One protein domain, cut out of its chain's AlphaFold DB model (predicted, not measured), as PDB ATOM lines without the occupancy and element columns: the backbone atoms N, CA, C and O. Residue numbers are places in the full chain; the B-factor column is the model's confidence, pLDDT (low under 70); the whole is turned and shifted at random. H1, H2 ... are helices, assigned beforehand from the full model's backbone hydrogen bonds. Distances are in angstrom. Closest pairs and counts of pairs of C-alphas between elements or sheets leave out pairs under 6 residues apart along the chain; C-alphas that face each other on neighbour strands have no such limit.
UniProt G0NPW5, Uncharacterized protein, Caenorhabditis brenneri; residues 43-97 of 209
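What this domain is: This is residues 43 to 97 of the 209 residues of an uncharacterized protein of Caenorhabditis brenneri (UniProt G0NPW5). Two helices, H1 and the shorter H3, run nearly side by side in opposite ways and meet where H1 ends and H3 begins; at that end the short H2 packs on the last residues of H1. The printed part has 55 residues with three named helices, H1, H2, H3 in chain order, and no named strand; its class is all helix. It is compact, with a radius of gyration of the C-alphas of 11.2 A and spans of 30 by 21 by 15 A.

How they stand to each other: Start at H1, residues 43 to 59. Its residues 55 to 59 touch H2, residues 69 to 76; the closest C-alphas, of Ala 59 and Glu 71, are 5.1 A apart. These two form a helical hairpin, opposite ways at 36 degrees, only just a steep tilt. Residues 51 to 58 of H1 touch residues 87 to 91 of H3, which spans residues 85 to 96; the closest C-alphas, of Tyr 55 and Val 87, are 6.3 A apart. Their tilt is shallow, 14 degrees, opposite ways. H2 and H3 are apart. In H1, H2 and H3 every O i to N i+4 pair is within hydrogen-bond range.

Where its parts are: Find C-alpha 43 at (189.007, 200.841, 169.946); from there H1 runs 24.4 A. H2 covers 10.5 A. H3 runs 16.1 A to C-alpha 96 at (201.369, 210.034, 175.771).

The domain as a whole: The farthest C-alphas, of Leu 69 and Asp 97, are 32.2 A apart. The printed part has no cut, both links are short, and no printed residue is under 70 in pLDDT.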
ATOM      1  N   LYS A  43     188.000 200.797 168.881       79.25
ATOM      2  CA  LYS A  43     189.007 200.841 169.946       79.25
ATOM      3  C   LYS A  43     189.298 202.270 170.417       79.25
ATOM      4  O   LYS A  43     189.515 202.483 171.610       79.25
ATOM      5  N   GLU A  44     189.316 203.232 169.500       76.81
ATOM      6  CA  GLU A  44     189.411 204.661 169.821       76.81
ATOM      7  C   GLU A  44     188.197 205.102 170.648       76.81
ATOM      8  O   GLU A  44     188.365 205.675 171.722       76.81
ATOM      9  N   GLU A  45     186.985 204.731 170.227       79.00
ATOM     10  CA  GLU A  45     185.748 205.026 170.958       79.00
ATOM     11  C   GLU A  45     185.740 204.399 172.365       79.00
ATOM     12  O   GLU A  45     185.434 205.073 173.348       79.00
ATOM     13  N   GLU A  46     186.139 203.131 172.503       84.00
ATOM     14  CA  GLU A  46     186.261 202.468 173.809       84.00
ATOM     15  C   GLU A  46     187.251 203.181 174.739       84.00
ATOM     16  O   GLU A  46     187.017 203.256 175.950       84.00
ATOM     17  N   THR A  47     188.344 203.707 174.180       83.62
ATOM     18  CA  THR A  47     189.374 204.432 174.931       83.62
ATOM     19  C   THR A  47     188.833 205.766 175.433       83.62
ATOM     20  O   THR A  47     188.926 206.036 176.631       83.62
ATOM     21  N   LEU A  48     188.177 206.541 174.565       82.75
ATOM     22  CA  LEU A  48     187.534 207.807 174.932       82.75
ATOM     23  C   LEU A  48     186.469 207.599 176.017       82.75
ATOM     24  O   LEU A  48     186.488 208.260 177.052       82.75
ATOM     25  N   ILE A  49     185.606 206.589 175.863       84.94
ATOM     26  CA  ILE A  49     184.595 206.244 176.874       84.94
ATOM     27  C   ILE A  49     185.244 205.866 178.214       84.94
ATOM     28  O   ILE A  49     184.685 206.135 179.282       84.94
ATOM     29  N   ALA A  50     186.389 205.179 178.197       88.62
ATOM     30  CA  ALA A  50     187.096 204.815 179.420       88.62
ATOM     31  C   ALA A  50     187.683 206.044 180.129       88.62
ATOM     32  O   ALA A  50     187.573 206.134 181.353       88.62
ATOM     33  N   GLN A  51     188.247 206.992 179.380       87.44
ATOM     34  CA  GLN A  51     188.767 208.253 179.908       87.44
ATOM     35  C   GLN A  51     187.646 209.130 180.475       87.44
ATOM     36  O   GLN A  51     187.741 209.567 181.620       87.44
ATOM     37  N   ASP A  52     186.535 209.283 179.749       87.56
ATOM     38  CA  ASP A  52     185.356 210.022 180.219       87.56
ATOM     39  C   ASP A  52     184.829 209.456 181.537       87.56
ATOM     40  O   ASP A  52     184.470 210.199 182.447       87.56
ATOM     41  N   LYS A  53     184.835 208.128 181.700       91.75
ATOM     42  CA  LYS A  53     184.465 207.494 182.976       91.75
ATOM     43  C   LYS A  53     185.429 207.839 184.105       91.75
ATOM     44  O   LYS A  53     184.989 207.941 185.250       91.75
ATOM     45  N   MET A  54     186.723 207.974 183.818       94.06
ATOM     46  CA  MET A  54     187.706 208.392 184.817       94.06
ATOM     47  C   MET A  54     187.445 209.837 185.248       94.06
ATOM     48  O   MET A  54     187.344 210.084 186.450       94.06
ATOM     49  N   TYR A  55     187.259 210.755 184.295       90.50
ATOM     50  CA  TYR A  55     186.914 212.150 184.581       90.50
ATOM     51  C   TYR A  55     185.598 212.268 185.342       90.50
ATOM     52  O   TYR A  55     185.550 212.923 186.377       90.50
ATOM     53  N   PHE A  56     184.551 211.577 184.889       92.12
ATOM     54  CA  PHE A  56     183.243 211.584 185.537       92.12
ATOM     55  C   PHE A  56     183.354 211.152 186.996       92.12
ATOM     56  O   PHE A  56     182.842 211.822 187.880       92.12
ATOM     57  N   LYS A  57     184.066 210.051 187.257       97.12
ATOM     58  CA  LYS A  57     184.245 209.537 188.614       97.12
ATOM     59  C   LYS A  57     185.011 210.512 189.511       97.12
ATOM     60  O   LYS A  57     184.750 210.552 190.705       97.12
ATOM     61  N   GLN A  58     185.985 211.237 188.963       96.69
ATOM     62  CA  GLN A  58     186.736 212.230 189.730       96.69
ATOM     63  C   GLN A  58     185.899 213.493 190.001       96.69
ATOM     64  O   GLN A  58     186.053 214.093 191.063       96.69
ATOM     65  N   ALA A  59     185.035 213.871 189.056       91.00
ATOM     66  CA  ALA A  59     184.155 215.031 189.150       91.00
ATOM     67  C   ALA A  59     182.936 214.793 190.057       91.00
ATOM     68  O   ALA A  59     182.504 215.724 190.725       91.00
ATOM     69  N   ASP A  60     182.399 213.570 190.101       94.81
ATOM     70  CA  ASP A  60     181.294 213.149 190.978       94.81
ATOM     71  C   ASP A  60     181.781 213.022 192.432       94.81
ATOM     72  O   ASP A  60     182.025 211.936 192.965       94.81
ATOM     73  N   THR A  61     181.994 214.172 193.071       95.44
ATOM     74  CA  THR A  61     182.554 214.270 194.424       95.44
ATOM     75  C   THR A  61     181.617 213.725 195.496       95.44
ATOM     76  O   THR A  61     182.075 213.296 196.561       95.44
ATOM     77  N   ASN A  62     180.308 213.763 195.234       94.19
ATOM     78  CA  ASN A  62     179.282 213.265 196.143       94.19
ATOM     79  C   ASN A  62     178.929 211.777 195.913       94.19
ATOM     80  O   ASN A  62     178.229 211.190 196.745       94.19
ATOM     81  N   GLU A  63     179.472 211.169 194.853       96.62
ATOM     82  CA  GLU A  63     179.304 209.771 194.441       96.62
ATOM     83  C   GLU A  63     177.835 209.354 194.210       96.62
ATOM     84  O   GLU A  63     177.460 208.195 194.439       96.62
ATOM     85  N   ASP A  64     176.969 210.274 193.773       96.94
ATOM     86  CA  ASP A  64     175.553 209.989 193.506       96.94
ATOM     87  C   ASP A  64     175.283 209.462 192.083       96.94
ATOM     88  O   ASP A  64     174.152 209.062 191.756       96.94
ATOM     89  N   GLY A  65     176.330 209.385 191.257       93.62
ATOM     90  CA  GLY A  65     176.280 208.920 189.879       93.62
ATOM     91  C   GLY A  65     175.734 209.961 188.905       93.62
ATOM     92  O   GLY A  65     175.285 209.588 187.813       93.62
ATOM     93  N   LYS A  66     175.716 211.243 189.281       89.12
ATOM     94  CA  LYS A  66     175.322 212.388 188.454       89.12
ATOM     95  C   LYS A  66     176.314 213.527 188.677       89.12
ATOM     96  O   LYS A  66     177.109 213.494 189.595       89.12
ATOM     97  N   LEU A  67     176.259 214.524 187.797       84.81
ATOM     98  CA  LEU A  67     177.026 215.755 187.959       84.81
ATOM     99  C   LEU A  67     176.048 216.900 188.191       84.81
ATOM    100  O   LEU A  67     175.134 217.118 187.382       84.81
ATOM    101  N   ASP A  68     176.233 217.630 189.282       85.75
ATOM    102  CA  ASP A  68     175.629 218.946 189.443       85.75
ATOM    103  C   ASP A  68     176.357 220.018 188.600       85.75
ATOM    104  O   ASP A  68     177.183 219.710 187.742       85.75
ATOM    105  N   LEU A  69     176.005 221.297 188.766       86.38
ATOM    106  CA  LEU A  69     176.598 222.374 187.965       86.38
ATOM    107  C   LEU A  69     178.101 222.563 188.235       86.38
ATOM    108  O   LEU A  69     178.842 222.898 187.312       86.38
ATOM    109  N   GLU A  70     178.536 222.389 189.482       84.31
ATOM    110  CA  GLU A  70     179.934 222.550 189.890       84.31
ATOM    111  C   GLU A  70     180.758 221.333 189.455       84.31
ATOM    112  O   GLU A  70     181.830 221.479 188.862       84.31
ATOM    113  N   GLU A  71     180.208 220.134 189.633       83.88
ATOM    114  CA  GLU A  71     180.817 218.879 189.182       83.88
ATOM    115  C   GLU A  71     180.909 218.830 187.647       83.88
ATOM    116  O   GLU A  71     181.938 218.452 187.091       83.88
ATOM    117  N   LEU A  72     179.888 219.315 186.928       82.62
ATOM    118  CA  LEU A  72     179.921 219.433 185.468       82.62
ATOM    119  C   LEU A  72     180.958 220.458 184.993       82.62
ATOM    120  O   LEU A  72     181.656 220.206 184.012       82.62
ATOM    121  N   ALA A  73     181.082 221.605 185.666       74.44
ATOM    122  CA  ALA A  73     182.108 222.594 185.331       74.44
ATOM    123  C   ALA A  73     183.523 222.016 185.499       74.44
ATOM    124  O   ALA A  73     184.395 222.278 184.668       74.44
ATOM    125  N   SER A  74     183.707 221.193 186.531       83.44
ATOM    126  CA  SER A  74     184.955 220.489 186.833       83.44
ATOM    127  C   SER A  74     185.263 219.390 185.819       83.44
ATOM    128  O   SER A  74     186.405 219.247 185.395       83.44
ATOM    129  N   PHE A  75     184.240 218.657 185.377       82.00
ATOM    130  CA  PHE A  75     184.346 217.666 184.310       82.00
ATOM    131  C   PHE A  75     184.740 218.289 182.962       82.00
ATOM    132  O   PHE A  75     185.554 217.716 182.247       82.00
ATOM    133  N   LEU A  76     184.176 219.453 182.616       79.94
ATOM    134  CA  LEU A  76     184.417 220.114 181.327       79.94
ATOM    135  C   LEU A  76     185.740 220.883 181.263       79.94
ATOM    136  O   LEU A  76     186.311 220.987 180.186       79.94
ATOM    137  N   ASN A  77     186.191 221.440 182.389       80.50
ATOM    138  CA  ASN A  77     187.408 222.252 182.471       80.50
ATOM    139  C   ASN A  77     188.310 221.745 183.616       80.50
ATOM    140  O   ASN A  77     188.514 222.466 184.606       80.50
ATOM    141  N   PRO A  78     188.789 220.488 183.562       86.50
ATOM    142  CA  PRO A  78     189.544 219.867 184.649       86.50
ATOM    143  C   PRO A  78     190.831 220.628 185.003       86.50
ATOM    144  O   PRO A  78     191.239 220.640 186.163       86.50
ATOM    145  N   GLU A  79     191.443 221.324 184.048       83.69
ATOM    146  CA  GLU A  79     192.630 222.162 184.233       83.69
ATOM    147  C   GLU A  79     192.395 223.319 185.219       83.69
ATOM    148  O   GLU A  79     193.278 223.670 186.005       83.69
ATOM    149  N   HIS A  80     191.170 223.844 185.284       84.12
ATOM    150  CA  HIS A  80     190.799 224.934 186.188       84.12
ATOM    151  C   HIS A  80     190.391 224.461 187.593       84.12
ATOM    152  O   HIS A  80     190.172 225.285 188.485       84.12
ATOM    153  N   HIS A  81     190.301 223.146 187.818       86.81
ATOM    154  CA  HIS A  81     189.765 222.569 189.048       86.81
ATOM    155  C   HIS A  81     190.807 221.670 189.728       86.81
ATOM    156  O   HIS A  81     190.994 220.526 189.318       86.81
ATOM    157  N   PRO A  82     191.448 222.117 190.828       91.31
ATOM    158  CA  PRO A  82     192.542 221.378 191.463       91.31
ATOM    159  C   PRO A  82     192.256 219.924 191.847       91.31
ATOM    160  O   PRO A  82     193.159 219.091 191.841       91.31
ATOM    161  N   HIS A  83     191.004 219.584 192.165       93.75
ATOM    162  CA  HIS A  83     190.633 218.203 192.485       93.75
ATOM    163  C   HIS A  83     190.606 217.275 191.255       93.75
ATOM    164  O   HIS A  83     190.635 216.057 191.425       93.75
ATOM    165  N   MET A  84     190.584 217.830 190.041       93.19
ATOM    166  CA  MET A  84     190.588 217.106 188.767       93.19
ATOM    167  C   MET A  84     191.998 216.893 188.204       93.19
ATOM    168  O   MET A  84     192.209 216.000 187.387       93.19
ATOM    169  N   HIS A  85     193.001 217.647 188.662       92.69
ATOM    170  CA  HIS A  85     194.379 217.536 188.158       92.69
ATOM    171  C   HIS A  85     194.955 216.108 188.206       92.69
ATOM    172  O   HIS A  85     195.580 215.703 187.227       92.69
ATOM    173  N   PRO A  86     194.721 215.291 189.257       93.31
ATOM    174  CA  PRO A  86     195.231 213.921 189.281       93.31
ATOM    175  C   PRO A  86     194.684 213.038 188.153       93.31
ATOM    176  O   PRO A  86     195.427 212.215 187.618       93.31
ATOM    177  N   VAL A  87     193.402 213.189 187.788       94.44
ATOM    178  CA  VAL A  87     192.813 212.397 186.698       94.44
ATOM    179  C   VAL A  87     193.259 212.913 185.337       94.44
ATOM    180  O   VAL A  87     193.553 212.096 184.470       94.44
ATOM    181  N   LEU A  88     193.406 214.235 185.187       91.81
ATOM    182  CA  LEU A  88     193.954 214.858 183.983       91.81
ATOM    183  C   LEU A  88     195.357 214.316 183.686       91.81
ATOM    184  O   LEU A  88     195.585 213.749 182.622       91.81
ATOM    185  N   ILE A  89     196.256 214.365 184.674       92.25
ATOM    186  CA  ILE A  89     197.616 213.819 184.559       92.25
ATOM    187  C   ILE A  89     197.585 212.324 184.220       92.25
ATOM    188  O   ILE A  89     198.306 211.874 183.332       92.25
ATOM    189  N   ALA A  90     196.754 211.543 184.915       93.31
ATOM    190  CA  ALA A  90     196.675 210.104 184.688       93.31
ATOM    191  C   ALA A  90     196.208 209.763 183.265       93.31
ATOM    192  O   ALA A  90     196.772 208.866 182.642       93.31
ATOM    193  N   VAL A  91     195.199 210.468 182.748       91.25
ATOM    194  CA  VAL A  91     194.702 210.274 181.381       91.25
ATOM    195  C   VAL A  91     195.752 210.700 180.359       91.25
ATOM    196  O   VAL A  91     196.031 209.926 179.448       91.25
ATOM    197  N   THR A  92     196.409 211.848 180.544       91.44
ATOM    198  CA  THR A  92     197.498 212.283 179.657       91.44
ATOM    199  C   THR A  92     198.622 211.253 179.592       91.44
ATOM    200  O   THR A  92     199.071 210.911 178.501       91.44
ATOM    201  N   LEU A  93     199.063 210.716 180.734       93.19
ATOM    202  CA  LEU A  93     200.092 209.675 180.754       93.19
ATOM    203  C   LEU A  93     199.612 208.407 180.031       93.19
ATOM    204  O   LEU A  93     200.360 207.836 179.251       93.19
ATOM    205  N   LEU A  94     198.354 207.989 180.197       91.69
ATOM    206  CA  LEU A  94     197.828 206.826 179.463       91.69
ATOM    207  C   LEU A  94     197.903 206.983 177.936       91.69
ATOM    208  O   LEU A  94     198.017 205.974 177.237       91.69
ATOM    209  N   GLU A  95     197.817 208.211 177.428       89.00
ATOM    210  CA  GLU A  95     197.872 208.508 175.996       89.00
ATOM    211  C   GLU A  95     199.290 208.737 175.476       89.00
ATOM    212  O   GLU A  95     199.628 208.284 174.380       89.00
ATOM    213  N   LYS A  96     200.098 209.478 176.236       91.31
ATOM    214  CA  LYS A  96     201.369 210.034 175.771       91.31
ATOM    215  C   LYS A  96     202.586 209.257 176.271       91.31
ATOM    216  O   LYS A  96     203.550 209.168 175.522       91.31
ATOM    217  N   ASP A  97     202.532 208.664 177.465       95.75
ATOM    218  CA  ASP A  97     203.623 207.862 178.041       95.75
ATOM    219  C   ASP A  97     203.624 206.458 177.408       95.75
ATOM    220  O   ASP A  97     203.026 205.484 177.889       95.75
TER     221      ASP A  97